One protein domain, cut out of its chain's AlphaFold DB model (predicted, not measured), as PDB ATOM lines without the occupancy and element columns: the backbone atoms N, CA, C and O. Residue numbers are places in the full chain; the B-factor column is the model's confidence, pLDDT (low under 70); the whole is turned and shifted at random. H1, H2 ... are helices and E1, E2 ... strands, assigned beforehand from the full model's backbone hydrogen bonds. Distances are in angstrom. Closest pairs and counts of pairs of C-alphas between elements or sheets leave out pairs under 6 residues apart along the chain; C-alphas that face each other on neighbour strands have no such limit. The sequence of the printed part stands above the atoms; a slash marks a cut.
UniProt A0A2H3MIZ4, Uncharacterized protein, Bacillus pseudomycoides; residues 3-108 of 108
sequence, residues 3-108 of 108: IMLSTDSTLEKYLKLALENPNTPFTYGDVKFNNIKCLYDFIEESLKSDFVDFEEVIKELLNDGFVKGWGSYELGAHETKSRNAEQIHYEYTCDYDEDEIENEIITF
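Overview. This is residues 3 to 108 of the 108 residues of an uncharacterized protein of Bacillus pseudomycoides (UniProt A0A2H3MIZ4). This is a long, strongly twisted sheet of five strands, with the 12-residue strand E5 running along the longest axis of the domain. H2 and H3 pack on the sheet about perpendicular to each other, H1 packs at its E1 edge, and the small strand E3 is away from the sheet, paired with residues 3 to 4. The printed part has 106 residues, with three named helices and six named strands in the order H1 E1 E2 H2 E3 H3 E4 E5 E6. The sheet runs E1 E2 E6 E5 E4 and is mixed; the class is mixed, helices and strands. The whole is compact, with a radius of gyration of the C-alphas of 14.2 A, and elongated, with spans of 47 by 30 by 22 A.

Arrangement. Begin at H1, residues 9 to 20, which is on the sheet; its closest C-alphas to E1, residues 26 to 28, are those of Ala 18 and Phe 26, 5.8 A apart. E1 and E2, residues 31 to 34, form an antiparallel hairpin, with N 26 and O 33 2.9 A apart. H1, with residues 18 to 19 alone, and H2, residues 36 to 46, touch only at their ends, closest at the C-alphas of Leu 19 and Lys 37, 5.1 A. E3, residues 51 to 53, pairs with no named strand, but residues 3 to 4 pair with its residues 52 to 53, parallel. H3, residues 54 to 63, stands at the sheet's level with a height over the sheet of 2.7 A; its C-alpha of Leu 61 is 6.6 A from that of Tyr 73 in E4, residues 69 to 75, the closest pair. E4, E5, residues 86 to 97, and E6, residues 100 to 107, make a meander, each strand the antiparallel neighbour of the one before: look for N 71 and O 90, 2.9 A, and N 93 and O 105, 2.9 A. E6 is parallel to E2, with N 34 and O 106 2.8 A apart. H2 has a height over the sheet of 6.8 A, and its closest C-alphas to E5 are those of Phe 42 and Ile 88, 7.0 A. In H1, H2 and H3 every O i to N i+4 pair is within hydrogen-bond range.

Along the chain. Find C-alpha 9 at (59.525, 109.424, -17.645); from there H1 runs 16.4 A. H2 spans 15.6 A and H3 14.3 A. E1, E2 and E3 are short, 6.8, 9.9 and 7.0 A. E4 runs 20.7 A; E5 runs 36.4 A from C-alpha 86 at (85.375, 94.233, -19.373). E6 runs 20.5 A to C-alpha 107 at (80.350, 107.959, -29.965).

Size, cuts and confidence. The C-alphas farthest apart, of Arg 83 and Glu 98, are 47.7 A apart. The printed part has no cut and no long link; E4 to E5 is short, the others tight. The mean pLDDT of the printed part is 91.4; residues 65 to 67 are under 70.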
ATOM      1  N   ILE A   3      66.936  96.266 -16.494       94.44
ATOM      2  CA  ILE A   3      67.557  97.575 -16.723       94.44
ATOM      3  C   ILE A   3      66.447  98.620 -16.736       94.44
ATOM      4  O   ILE A   3      65.601  98.639 -17.632       94.44
ATOM      5  N   MET A   4      66.453  99.486 -15.731       96.88
ATOM      6  CA  MET A   4      65.628 100.684 -15.703       96.88
ATOM      7  C   MET A   4      66.367 101.787 -16.454       96.88
ATOM      8  O   MET A   4      67.537 102.035 -16.189       96.88
ATOM      9  N   LEU A   5      65.700 102.451 -17.399       97.19
ATOM     10  CA  LEU A   5      66.374 103.454 -18.227       97.19
ATOM     11  C   LEU A   5      66.541 104.804 -17.525       97.19
ATOM     12  O   LEU A   5      67.522 105.485 -17.777       97.19
ATOM     13  N   SER A   6      65.557 105.212 -16.722       95.94
ATOM     14  CA  SER A   6      65.543 106.479 -15.987       95.94
ATOM     15  C   SER A   6      64.315 106.519 -15.073       95.94
ATOM     16  O   SER A   6      63.289 105.909 -15.386       95.94
ATOM     17  N   THR A   7      64.391 107.266 -13.968       94.50
ATOM     18  CA  THR A   7      63.213 107.572 -13.127       94.50
ATOM     19  C   THR A   7      62.396 108.758 -13.653       94.50
ATOM     20  O   THR A   7      61.210 108.892 -13.344       94.50
ATOM     21  N   ASP A   8      63.002 109.602 -14.491       96.12
ATOM     22  CA  ASP A   8      62.308 110.615 -15.275       96.12
ATOM     23  C   ASP A   8      61.657 109.967 -16.506       96.12
ATOM     24  O   ASP A   8      62.333 109.444 -17.394       96.12
ATOM     25  N   SER A   9      60.325 110.028 -16.568       94.94
ATOM     26  CA  SER A   9      59.525 109.424 -17.645       94.94
ATOM     27  C   SER A   9      59.739 110.040 -19.038       94.94
ATOM     28  O   SER A   9      59.533 109.372 -20.054       94.94
ATOM     29  N   THR A  10      60.137 111.311 -19.110       94.94
ATOM     30  CA  THR A  10      60.458 111.987 -20.374       94.94
ATOM     31  C   THR A  10      61.793 111.480 -20.890       94.94
ATOM     32  O   THR A  10      61.897 111.076 -22.050       94.94
ATOM     33  N   LEU A  11      62.789 111.438 -20.010       95.62
ATOM     34  CA  LEU A  11      64.102 110.904 -20.330       95.62
ATOM     35  C   LEU A  11      64.035 109.419 -20.697       95.62
ATOM     36  O   LEU A  11      64.590 109.014 -21.716       95.62
ATOM     37  N   GLU A  12      63.281 108.628 -19.932       96.44
ATOM     38  CA  GLU A  12      63.028 107.214 -20.208       96.44
ATOM     39  C   GLU A  12      62.475 107.027 -21.627       96.44
ATOM     40  O   GLU A  12      62.935 106.164 -22.374       96.44
ATOM     41  N   LYS A  13      61.509 107.860 -22.036       96.00
ATOM     42  CA  LYS A  13      60.949 107.816 -23.390       96.00
ATOM     43  C   LYS A  13      61.999 108.128 -24.458       96.00
ATOM     44  O   LYS A  13      62.009 107.464 -25.493       96.00
ATOM     45  N   TYR A  14      62.861 109.118 -24.238       95.38
ATOM     46  CA  TYR A  14      63.919 109.455 -25.193       95.38
ATOM     47  C   TYR A  14      64.990 108.370 -25.287       95.38
ATOM     48  O   TYR A  14      65.393 108.026 -26.396       95.38
ATOM     49  N   LEU A  15      65.377 107.771 -24.160       96.44
ATOM     50  CA  LEU A  15      66.276 106.621 -24.138       96.44
ATOM     51  C   LEU A  15      65.674 105.439 -24.899       96.44
ATOM     52  O   LEU A  15      66.336 104.893 -25.774       96.44
ATOM     53  N   LYS A  16      64.397 105.094 -24.671       96.56
ATOM     54  CA  LYS A  16      63.711 104.039 -25.446       96.56
ATOM     55  C   LYS A  16      63.780 104.298 -26.947       96.56
ATOM     56  O   LYS A  16      64.160 103.411 -27.702       96.56
ATOM     57  N   LEU A  17      63.467 105.522 -27.375       96.25
ATOM     58  CA  LEU A  17      63.524 105.893 -28.790       96.25
ATOM     59  C   LEU A  17      64.941 105.780 -29.365       96.25
ATOM     60  O   LEU A  17      65.089 105.333 -30.501       96.25
ATOM     61  N   ALA A  18      65.969 106.151 -28.600       96.50
ATOM     62  CA  ALA A  18      67.363 106.024 -29.014       96.50
ATOM     63  C   ALA A  18      67.809 104.556 -29.122       96.50
ATOM     64  O   ALA A  18      68.508 104.194 -30.067       96.50
ATOM     65  N   LEU A  19      67.356 103.689 -28.211       96.88
ATOM     66  CA  LEU A  19      67.613 102.247 -28.275       96.88
ATOM     67  C   LEU A  19      66.897 101.581 -29.462       96.88
ATOM     68  O   LEU A  19      67.445 100.673 -30.083       96.88
ATOM     69  N   GLU A  20      65.697 102.048 -29.816       97.38
ATOM     70  CA  GLU A  20      64.959 101.596 -31.005       97.38
ATOM     71  C   GLU A  20      65.555 102.135 -32.317       97.38
ATOM     72  O   GLU A  20      65.405 101.509 -33.368       97.38
ATOM     73  N   ASN A  21      66.247 103.279 -32.266       96.44
ATOM     74  CA  ASN A  21      66.816 103.962 -33.429       96.44
ATOM     75  C   ASN A  21      68.296 104.331 -33.197       96.44
ATOM     76  O   ASN A  21      68.607 105.519 -33.112       96.44
ATOM     77  N   PRO A  22      69.233 103.360 -33.175       92.31
ATOM     78  CA  PRO A  22      70.625 103.585 -32.742       92.31
ATOM     79  C   PRO A  22      71.414 104.610 -33.567       92.31
ATOM     80  O   PRO A  22      72.374 105.202 -33.084       92.31
ATOM     81  N   ASN A  23      70.990 104.842 -34.813       91.50
ATOM     82  CA  ASN A  23      71.581 105.845 -35.700       91.50
ATOM     83  C   ASN A  23      71.132 107.281 -35.376       91.50
ATOM     84  O   ASN A  23      71.624 108.225 -35.988       91.50
ATOM     85  N   THR A  24      70.157 107.452 -34.480       91.31
ATOM     86  CA  THR A  24      69.678 108.765 -34.043       91.31
ATOM     87  C   THR A  24      70.408 109.151 -32.761       91.31
ATOM     88  O   THR A  24      70.310 108.410 -31.781       91.31
ATOM     89  N   PRO A  25      71.116 110.294 -32.735       92.69
ATOM     90  CA  PRO A  25      71.779 110.758 -31.526       92.69
ATOM     91  C   PRO A  25      70.781 110.975 -30.386       92.69
ATOM     92  O   PRO A  25      69.713 111.562 -30.573       92.69
ATOM     93  N   PHE A  26      71.153 110.520 -29.196       95.00
ATOM     94  CA  PHE A  26      70.470 110.820 -27.944       95.00
ATOM     95  C   PHE A  26      71.125 112.036 -27.285       95.00
ATOM     96  O   PHE A  26      72.321 112.242 -27.445       95.00
ATOM     97  N   THR A  27      70.381 112.860 -26.553       94.75
ATOM     98  CA  THR A  27      70.941 114.036 -25.867       94.75
ATOM     99  C   THR A  27      70.628 113.963 -24.381       94.75
ATOM    100  O   THR A  27      69.470 113.787 -24.005       94.75
ATOM    101  N   TYR A  28      71.662 114.112 -23.554       93.50
ATOM    102  CA  TYR A  28      71.570 114.160 -22.099       93.50
ATOM    103  C   TYR A  28      72.297 115.407 -21.597       93.50
ATOM    104  O   TYR A  28      73.515 115.518 -21.733       93.50
ATOM    105  N   GLY A  29      71.546 116.363 -21.044       90.00
ATOM    106  CA  GLY A  29      72.085 117.701 -20.791       90.00
ATOM    107  C   GLY A  29      72.586 118.329 -22.095       90.00
ATOM    108  O   GLY A  29      71.840 118.376 -23.072       90.00
ATOM    109  N   ASP A  30      73.854 118.737 -22.107       88.12
ATOM    110  CA  ASP A  30      74.523 119.357 -23.260       88.12
ATOM    111  C   ASP A  30      75.349 118.353 -24.098       88.12
ATOM    112  O   ASP A  30      75.967 118.721 -25.099       88.12
ATOM    113  N   VAL A  31      75.341 117.067 -23.721       91.69
ATOM    114  CA  VAL A  31      76.131 116.014 -24.374       91.69
ATOM    115  C   VAL A  31      75.251 115.158 -25.279       91.69
ATOM    116  O   VAL A  31      74.210 114.629 -24.875       91.69
ATOM    117  N   LYS A  32      75.693 114.977 -26.524       94.50
ATOM    118  CA  LYS A  32      75.099 114.052 -27.488       94.50
ATOM    119  C   LYS A  32      75.794 112.700 -27.424       94.50
ATOM    120  O   LYS A  32      77.015 112.610 -27.448       94.50
ATOM    121  N   PHE A  33      75.001 111.645 -27.427       95.38
ATOM    122  CA  PHE A  33      75.446 110.266 -27.491       95.38
ATOM    123  C   PHE A  33      75.025 109.659 -28.824       95.38
ATOM    124  O   PHE A  33      73.839 109.433 -29.081       95.38
ATOM    125  N   ASN A  34      76.006 109.366 -29.664       95.81
ATOM    126  CA  ASN A  34      75.815 108.581 -30.868       95.81
ATOM    127  C   ASN A  34      75.898 107.105 -30.499       95.81
ATOM    128  O   ASN A  34      76.855 106.674 -29.856       95.81
ATOM    129  N   ASN A  35      74.901 106.332 -30.934       95.56
ATOM    130  CA  ASN A  35      74.875 104.888 -30.744       95.56
ATOM    131  C   ASN A  35      74.928 104.449 -29.262       95.56
ATOM    132  O   ASN A  35      75.575 103.469 -28.904       95.56
ATOM    133  N   ILE A  36      74.180 105.142 -28.388       96.81
ATOM    134  CA  ILE A  36      74.042 104.805 -26.953       96.81
ATOM    135  C   ILE A  36      73.593 103.348 -26.715       96.81
ATOM    136  O   ILE A  36      73.836 102.781 -25.651       96.81
ATOM    137  N   LYS A  37      72.978 102.712 -27.725       97.69
ATOM    138  CA  LYS A  37      72.629 101.291 -27.689       97.69
ATOM    139  C   LYS A  37      73.852 100.398 -27.472       97.69
ATOM    140  O   LYS A  37      73.727  99.412 -26.763       97.69
ATOM    141  N   CYS A  38      75.026 100.738 -28.004       97.38
ATOM    142  CA  CYS A  38      76.230  99.942 -27.764       97.38
ATOM    143  C   CYS A  38      76.628  99.918 -26.283       97.38
ATOM    144  O   CYS A  38      76.980  98.857 -25.774       97.38
ATOM    145  N   LEU A  39      76.501 101.044 -25.572       97.06
ATOM    146  CA  LEU A  39      76.694 101.071 -24.122       97.06
ATOM    147  C   LEU A  39      75.630 100.228 -23.408       97.06
ATOM    148  O   LEU A  39      75.969  99.424 -22.545       97.06
ATOM    149  N   TYR A  40      74.358 100.374 -23.790       97.56
ATOM    150  CA  TYR A  40      73.266  99.576 -23.223       97.56
ATOM    151  C   TYR A  40      73.509  98.069 -23.389       97.56
ATOM    152  O   TYR A  40      73.440  97.331 -22.410       97.56
ATOM    153  N   ASP A  41      73.846  97.622 -24.600       97.69
ATOM    154  CA  ASP A  41      74.103  96.214 -24.913       97.69
ATOM    155  C   ASP A  41      75.319  95.696 -24.140       97.69
ATOM    156  O   ASP A  41      75.276  94.604 -23.579       97.69
ATOM    157  N   PHE A  42      76.384  96.496 -24.036       97.38
ATOM    158  CA  PHE A  42      77.560  96.143 -23.245       97.38
ATOM    159  C   PHE A  42      77.207  95.892 -21.772       97.38
ATOM    160  O   PHE A  42      77.622  94.876 -21.210       97.38
ATOM    161  N   ILE A  43      76.409  96.769 -21.155       96.88
ATOM    162  CA  ILE A  43      75.904  96.565 -19.791       96.88
ATOM    163  C   ILE A  43      75.017  95.317 -19.731       96.88
ATOM    164  O   ILE A  43      75.192  94.478 -18.842       96.88
ATOM    165  N   GLU A  44      74.097  95.162 -20.687       96.38
ATOM    166  CA  GLU A  44      73.151  94.050 -20.729       96.38
ATOM    167  C   GLU A  44      73.856  92.681 -20.819       96.38
ATOM    168  O   GLU A  44      73.494  91.701 -20.152       96.38
ATOM    169  N   GLU A  45      74.911  92.604 -21.620       95.81
ATOM    170  CA  GLU A  45      75.661  91.381 -21.868       95.81
ATOM    171  C   GLU A  45      76.660  91.083 -20.747       95.81
ATOM    172  O   GLU A  45      76.740  89.929 -20.304       95.81
ATOM    173  N   SER A  46      77.332  92.104 -20.216       95.75
ATOM    174  CA  SER A  46      78.493  91.931 -19.335       95.75
ATOM    175  C   SER A  46      78.135  91.932 -17.852       95.75
ATOM    176  O   SER A  46      78.710  91.159 -17.079       95.75
ATOM    177  N   LEU A  47      77.179  92.759 -17.421       94.62
ATOM    178  CA  LEU A  47      76.962  93.020 -16.000       94.62
ATOM    179  C   LEU A  47      76.214  91.880 -15.299       94.62
ATOM    180  O   LEU A  47      75.172  91.401 -15.741       94.62
ATOM    181  N   LYS A  48      76.737  91.432 -14.160       93.94
ATOM    182  CA  LYS A  48      76.161  90.355 -13.346       93.94
ATOM    183  C   LYS A  48      74.962  90.804 -12.504       93.94
ATOM    184  O   LYS A  48      74.211  89.940 -12.059       93.94
ATOM    185  N   SER A  49      74.821  92.105 -12.238       90.81
ATOM    186  CA  SER A  49      73.770  92.639 -11.363       90.81
ATOM    187  C   SER A  49      72.373  92.203 -11.812       90.81
ATOM    188  O   SER A  49      72.086  92.083 -13.002       90.81
ATOM    189  N   ASP A  50      71.480  91.984 -10.850       90.12
ATOM    190  CA  ASP A  50      70.081  91.672 -11.145       90.12
ATOM    191  C   ASP A  50      69.286  92.920 -11.551       90.12
ATOM    192  O   ASP A  50      68.278  92.787 -12.246       90.12
ATOM    193  N   PHE A  51      69.765  94.109 -11.173       93.31
ATOM    194  CA  PHE A  51      69.155  95.404 -11.464       93.31
ATOM    195  C   PHE A  51      70.215  96.446 -11.837       93.31
ATOM    196  O   PHE A  51      71.278  96.496 -11.210       93.31
ATOM    197  N   VAL A  52      69.903  97.291 -12.819       94.75
ATOM    198  CA  VAL A  52      70.734  98.427 -13.235       94.75
ATOM    199  C   VAL A  52      69.863  99.648 -13.469       94.75
ATOM    200  O   VAL A  52      68.830  99.550 -14.131       94.75
ATOM    201  N   ASP A  53      70.317 100.793 -12.970       96.00
ATOM    202  CA  ASP A  53      69.837 102.099 -13.409       96.00
ATOM    203  C   ASP A  53      70.766 102.611 -14.516       96.00
ATOM    204  O   ASP A  53      71.930 102.929 -14.277       96.00
ATOM    205  N   PHE A  54      70.275 102.618 -15.754       97.19
ATOM    206  CA  PHE A  54      71.067 103.016 -16.913       97.19
ATOM    207  C   PHE A  54      71.367 104.517 -16.927       97.19
ATOM    208  O   PHE A  54      72.393 104.929 -17.463       97.19
ATOM    209  N   GLU A  55      70.509 105.342 -16.323       97.00
ATOM    210  CA  GLU A  55      70.775 106.773 -16.205       97.00
ATOM    211  C   GLU A  55      71.989 107.023 -15.304       97.00
ATOM    212  O   GLU A  55      72.819 107.875 -15.613       97.00
ATOM    213  N   GLU A  56      72.131 106.250 -14.223       95.44
ATOM    214  CA  GLU A  56      73.304 106.333 -13.346       95.44
ATOM    215  C   GLU A  56      74.586 105.919 -14.075       95.44
ATOM    216  O   GLU A  56      75.589 106.609 -13.939       95.44
ATOM    217  N   VAL A  57      74.544 104.906 -14.948       94.94
ATOM    218  CA  VAL A  57      75.689 104.551 -15.813       94.94
ATOM    219  C   VAL A  57      76.089 105.718 -16.725       94.94
ATOM    220  O   VAL A  57      77.272 106.022 -16.877       94.94
ATOM    221  N   ILE A  58      75.113 106.415 -17.320       95.00
ATOM    222  CA  ILE A  58      75.376 107.612 -18.138       95.00
ATOM    223  C   ILE A  58      76.004 108.720 -17.281       95.00
ATOM    224  O   ILE A  58      76.956 109.364 -17.719       95.00
ATOM    225  N   LYS A  59      75.514 108.942 -16.057       93.69
ATOM    226  CA  LYS A  59      76.081 109.939 -15.134       93.69
ATOM    227  C   LYS A  59      77.496 109.580 -14.695       93.69
ATOM    228  O   LYS A  59      78.338 110.470 -14.641       93.69
ATOM    229  N   GLU A  60      77.764 108.317 -14.383       91.75
ATOM    230  CA  GLU A  60      79.098 107.819 -14.030       91.75
ATOM    231  C   GLU A  60      80.085 108.075 -15.167       91.75
ATOM    232  O   GLU A  60      81.107 108.727 -14.953       91.75
ATOM    233  N   LEU A  61      79.711 107.705 -16.394       91.00
ATOM    234  CA  LEU A  61      80.493 108.000 -17.593       91.00
ATOM    235  C   LEU A  61      80.803 109.501 -17.742       91.00
ATOM    236  O   LEU A  61      81.915 109.863 -18.119       91.00
ATOM    237  N   LEU A  62      79.834 110.379 -17.452       88.62
ATOM    238  CA  LEU A  62      80.013 111.837 -17.484       88.62
ATOM    239  C   LEU A  62      80.893 112.372 -16.343       88.62
ATOM    240  O   LEU A  62      81.610 113.356 -16.533       88.62
ATOM    241  N   ASN A  63      80.866 111.732 -15.174       84.69
ATOM    242  CA  ASN A  63      81.620 112.149 -13.992       84.69
ATOM    243  C   ASN A  63      83.109 111.796 -14.061       84.69
ATOM    244  O   ASN A  63      83.920 112.526 -13.487       84.69
ATOM    245  N   ASP A  64      83.478 110.724 -14.766       74.88
ATOM    246  CA  ASP A  64      84.876 110.285 -14.890       74.88
ATOM    247  C   ASP A  64      85.766 111.284 -15.655       74.88
ATOM    248  O   ASP A  64      86.996 111.210 -15.596       74.88
ATOM    249  N   GLY A  65      85.155 112.294 -16.279       59.91
ATOM    250  CA  GLY A  65      85.837 113.422 -16.896       59.91
ATOM    251  C   GLY A  65      86.372 113.075 -18.282       59.91
ATOM    252  O   GLY A  65      87.218 112.203 -18.466       59.91
ATOM    253  N   PHE A  66      85.905 113.806 -19.291       65.75
ATOM    254  CA  PHE A  66      86.312 113.567 -20.670       65.75
ATOM    255  C   PHE A  66      87.619 114.274 -21.003       65.75
ATOM    256  O   PHE A  66      87.736 115.498 -20.919       65.75
ATOM    257  N   VAL A  67      88.606 113.507 -21.461       65.50
ATOM    258  CA  VAL A  67      89.737 114.061 -22.206       65.50
ATOM    259  C   VAL A  67      89.409 113.938 -23.693       65.50
ATOM    260  O   VAL A  67      89.081 112.851 -24.164       65.50
ATOM    261  N   LYS A  68      89.496 115.054 -24.432       70.06
ATOM    262  CA  LYS A  68      89.333 115.093 -25.901       70.06
ATOM    263  C   LYS A  68      90.126 113.969 -26.567       70.06
ATOM    264  O   LYS A  68      91.324 113.831 -26.313       70.06
ATOM    265  N   GLY A  69      89.459 113.201 -27.429       81.19
ATOM    266  CA  GLY A  69      90.023 112.017 -28.069       81.19
ATOM    267  C   GLY A  69      89.233 110.760 -27.722       81.19
ATOM    268  O   GLY A  69      88.119 110.589 -28.200       81.19
ATOM    269  N   TRP A  70      89.820 109.869 -26.926       84.38
ATOM    270  CA  TRP A  70      89.314 108.509 -26.717       84.38
ATOM    271  C   TRP A  70      89.237 108.170 -25.233       84.38
ATOM    272  O   TRP A  70      90.138 108.523 -24.470       84.38
ATOM    273  N   GLY A  71      88.194 107.438 -24.849       88.69
ATOM    274  CA  GLY A  71      87.989 106.934 -23.496       88.69
ATOM    275  C   GLY A  71      87.450 105.505 -23.477       88.69
ATOM    276  O   GLY A  71      87.267 104.859 -24.516       88.69
ATOM    277  N   SER A  72      87.232 104.992 -22.272       91.75
ATOM    278  CA  SER A  72      86.611 103.690 -22.050       91.75
ATOM    279  C   SER A  72      85.787 103.695 -20.776       91.75
ATOM    280  O   SER A  72      86.228 104.241 -19.770       91.75
ATOM    281  N   TYR A  73      84.635 103.040 -20.824       92.75
ATOM    282  CA  TYR A  73      83.849 102.697 -19.647       92.75
ATOM    283  C   TYR A  73      84.194 101.261 -19.236       92.75
ATOM    284  O   TYR A  73      84.124 100.357 -20.075       92.75
ATOM    285  N   GLU A  74      84.604 101.055 -17.983       94.25
ATOM    286  CA  GLU A  74      85.092  99.771 -17.463       94.25
ATOM    287  C   GLU A  74      84.128  99.203 -16.416       94.25
ATOM    288  O   GLU A  74      83.693  99.898 -15.505       94.25
ATOM    289  N   LEU A  75      83.846  97.907 -16.525       94.44
ATOM    290  CA  LEU A  75      83.239  97.105 -15.473       94.44
ATOM    291  C   LEU A  75      84.313  96.224 -14.842       94.44
ATOM    292  O   LEU A  75      84.986  95.443 -15.525       94.44
ATOM    293  N   GLY A  76      84.448  96.292 -13.523       94.50
ATOM    294  CA  GLY A  76      85.413  95.496 -12.786       94.50
ATOM    295  C   GLY A  76      85.071  94.004 -12.795       94.50
ATOM    296  O   GLY A  76      83.917  93.588 -12.842       94.50
ATOM    297  N   ALA A  77      86.085  93.152 -12.624       95.06
ATOM    298  CA  ALA A  77      85.926  91.689 -12.618       95.06
ATOM    299  C   ALA A  77      84.907  91.139 -11.596       95.06
ATOM    300  O   ALA A  77      84.435  90.010 -11.719       95.06
ATOM    301  N   HIS A  78      84.591  91.907 -10.553       94.44
ATOM    302  CA  HIS A  78      83.607  91.540  -9.535       94.44
ATOM    303  C   HIS A  78      82.158  91.852  -9.956       94.44
ATOM    304  O   HIS A  78      81.223  91.275  -9.396       94.44
ATOM    305  N   GLU A  79      81.989  92.721 -10.951       92.50
ATOM    306  CA  GLU A  79      80.719  93.227 -11.472       92.50
ATOM    307  C   GLU A  79      80.257  92.442 -12.699       92.50
ATOM    308  O   GLU A  79      79.066  92.417 -13.003       92.50
ATOM    309  N   THR A  80      81.171  91.756 -13.388       95.38
ATOM    310  CA  THR A  80      80.889  91.068 -14.650       95.38
ATOM    311  C   THR A  80      80.483  89.602 -14.479       95.38
ATOM    312  O   THR A  80      80.853  88.902 -13.529       95.38
ATOM    313  N   LYS A  81      79.718  89.089 -15.450       94.50
ATOM    314  CA  LYS A  81      79.346  87.668 -15.551       94.50
ATOM    315  C   LYS A  81      80.563  86.795 -15.865       94.50
ATOM    316  O   LYS A  81      80.648  85.669 -15.366       94.50
ATOM    317  N   SER A  82      81.500  87.314 -16.666       95.06
ATOM    318  CA  SER A  82      82.721  86.614 -17.086       95.06
ATOM    319  C   SER A  82      83.740  86.440 -15.956       95.06
ATOM    320  O   SER A  82      84.593  85.554 -16.035       95.06
ATOM    321  N   ARG A  83      83.622  87.242 -14.885       93.94
ATOM    322  CA  ARG A  83      84.593  87.362 -13.785       93.94
ATOM    323  C   ARG A  83      85.946  87.940 -14.210       93.94
ATOM    324  O   ARG A  83      86.932  87.757 -13.499       93.94
ATOM    325  N   ASN A  84      85.992  88.619 -15.353       96.31
ATOM    326  CA  ASN A  84      87.125  89.414 -15.818       96.31
ATOM    327  C   ASN A  84      86.687  90.872 -15.956       96.31
ATOM    328  O   ASN A  84      85.498  91.135 -16.108       96.31
ATOM    329  N   ALA A  85      87.626  91.813 -15.883       96.50
ATOM    330  CA  ALA A  85      87.309  93.197 -16.222       96.50
ATOM    331  C   ALA A  85      86.934  93.278 -17.709       96.50
ATOM    332  O   ALA A  85      87.573  92.629 -18.545       96.50
ATOM    333  N   GLU A  86      85.890  94.036 -18.018       96.94
ATOM    334  CA  GLU A  86      85.375  94.233 -19.373       96.94
ATOM    335  C   GLU A  86      85.206  95.731 -19.614       96.94
ATOM    336  O   GLU A  86      84.909  96.475 -18.685       96.94
ATOM    337  N   GLN A  87      85.405  96.186 -20.849       95.56
ATOM    338  CA  GLN A  87      85.331  97.609 -21.171       95.56
ATOM    339  C   GLN A  87      84.716  97.842 -22.548       95.56
ATOM    340  O   GLN A  87      84.901  97.035 -23.464       95.56
ATOM    341  N   ILE A  88      84.054  98.985 -22.702       95.81
ATOM    342  CA  ILE A  88      83.611  99.525 -23.987       95.81
ATOM    343  C   ILE A  88      84.332 100.845 -24.256       95.81
ATOM    344  O   ILE A  88      84.500 101.673 -23.362       95.81
ATOM    345  N   HIS A  89      84.789 101.026 -25.492       94.44
ATOM    346  CA  HIS A  89      85.481 102.234 -25.923       94.44
ATOM    347  C   HIS A  89      84.503 103.273 -26.450       94.44
ATOM    348  O   HIS A  89      83.459 102.925 -26.992       94.44
ATOM    349  N   TYR A  90      84.880 104.539 -26.326       93.81
ATOM    350  CA  TYR A  90      84.165 105.636 -26.956       93.81
ATOM    351  C   TYR A  90      85.132 106.714 -27.441       93.81
ATOM    352  O   TYR A  90      86.230 106.890 -26.902       93.81
ATOM    353  N   GLU A  91      84.704 107.451 -28.456       93.38
ATOM    354  CA  GLU A  91      85.345 108.682 -28.906       93.38
ATOM    355  C   GLU A  91      84.577 109.877 -28.339       93.38
ATOM    356  O   GLU A  91      83.347 109.916 -28.405       93.38
ATOM    357  N   TYR A  92      85.295 110.852 -27.785       90.94
ATOM    358  CA  TYR A  92      84.731 112.117 -27.325       90.94
ATOM    359  C   TYR A  92      85.277 113.269 -28.176       90.94
ATOM    360  O   TYR A  92      86.485 113.541 -28.213       90.94
ATOM    361  N   THR A  93      84.356 113.943 -28.857       90.38
ATOM    362  CA  THR A  93      84.608 115.040 -29.795       90.38
ATOM    363  C   THR A  93      83.804 116.276 -29.398       90.38
ATOM    364  O   THR A  93      82.813 116.182 -28.674       90.38
ATOM    365  N   CYS A  94      84.248 117.446 -29.855       87.50
ATOM    366  CA  CYS A  94      83.509 118.693 -29.691       87.50
ATOM    367  C   CYS A  94      83.330 119.343 -31.059       87.50
ATOM    368  O   CYS A  94      84.323 119.514 -31.774       87.50
ATOM    369  N   ASP A  95      82.105 119.746 -31.373       81.00
ATOM    370  CA  ASP A  95      81.834 120.655 -32.481       81.00
ATOM    371  C   ASP A  95      82.029 122.089 -31.991       81.00
ATOM    372  O   ASP A  95      81.615 122.436 -30.879       81.00
ATOM    373  N   TYR A  96      82.674 122.909 -32.817       77.75
ATOM    374  CA  TYR A  96      82.911 124.317 -32.522       77.75
ATOM    375  C   TYR A  96      82.208 125.192 -33.548       77.75
ATOM    376  O   TYR A  96      82.340 124.942 -34.749       77.75
ATOM    377  N   ASP A  97      81.573 126.257 -33.070       77.75
ATOM    378  CA  ASP A  97      81.150 127.391 -33.887       77.75
ATOM    379  C   ASP A  97      81.879 128.642 -33.394       77.75
ATOM    380  O   ASP A  97      81.827 128.960 -32.211       77.75
ATOM    381  N   GLU A  98      82.626 129.306 -34.276       75.25
ATOM    382  CA  GLU A  98      83.396 130.527 -33.963       75.25
ATOM    383  C   GLU A  98      84.164 130.488 -32.614       75.25
ATOM    384  O   GLU A  98      84.157 131.448 -31.849       75.25
ATOM    385  N   ASP A  99      84.859 129.375 -32.340       72.19
ATOM    386  CA  ASP A  99      85.631 129.095 -31.111       72.19
ATOM    387  C   ASP A  99      84.802 128.804 -29.833       72.19
ATOM    388  O   ASP A  99      85.380 128.531 -28.774       72.19
ATOM    389  N   GLU A 100      83.471 128.763 -29.919       75.44
ATOM    390  CA  GLU A 100      82.574 128.287 -28.860       75.44
ATOM    391  C   GLU A 100      82.275 126.790 -29.034       75.44
ATOM    392  O   GLU A 100      82.063 126.311 -30.147       75.44
ATOM    393  N   ILE A 101      82.277 126.022 -27.937       78.12
ATOM    394  CA  ILE A 101      81.855 124.613 -27.975       78.12
ATOM    395  C   ILE A 101      80.341 124.599 -28.180       78.12
ATOM    396  O   ILE A 101      79.594 124.947 -27.268       78.12
ATOM    397  N   GLU A 102      79.903 124.199 -29.369       79.12
ATOM    398  CA  GLU A 102      78.485 124.121 -29.720       79.12
ATOM    399  C   GLU A 102      77.886 122.794 -29.247       79.12
ATOM    400  O   GLU A 102      76.763 122.749 -28.748       79.12
ATOM    401  N   ASN A 103      78.634 121.696 -29.400       80.75
ATOM    402  CA  ASN A 103      78.178 120.371 -29.003       80.75
ATOM    403  C   ASN A 103      79.327 119.526 -28.465       80.75
ATOM    404  O   ASN A 103      80.396 119.449 -29.068       80.75
ATOM    405  N   GLU A 104      79.064 118.812 -27.379       90.38
ATOM    406  CA  GLU A 104      79.901 117.716 -26.907       90.38
ATOM    407  C   GLU A 104      79.303 116.395 -27.393       90.38
ATOM    408  O   GLU A 104      78.102 116.169 -27.251       90.38
ATOM    409  N   ILE A 105      80.112 115.529 -28.006       92.75
ATOM    410  CA  ILE A 105      79.626 114.309 -28.660       92.75
ATOM    411  C   ILE A 105      80.448 113.107 -28.207       92.75
ATOM    412  O   ILE A 105      81.661 113.066 -28.402       92.75
ATOM    413  N   ILE A 106      79.763 112.096 -27.676       93.62
ATOM    414  CA  ILE A 106      80.300 110.773 -27.354       93.62
ATOM    415  C   ILE A 106      79.785 109.772 -28.385       93.62
ATOM    416  O   ILE A 106      78.582 109.685 -28.622       93.62
ATOM    417  N   THR A 107      80.688 109.008 -28.995       95.00
ATOM    418  CA  THR A 107      80.350 107.959 -29.965       95.00
ATOM    419  C   THR A 107      80.907 106.618 -29.505       95.00
ATOM    420  O   THR A 107      82.106 106.525 -29.244       95.00
ATOM    421  N   PHE A 108      80.038 105.606 -29.420       93.38
ATOM    422  CA  PHE A 108      80.380 104.216 -29.084       93.38
ATOM    423  C   PHE A 108      80.475 103.326 -30.326       93.38
ATOM    424  O   PHE A 108      79.581 103.430 -31.208       93.38
TER     425      PHE A 108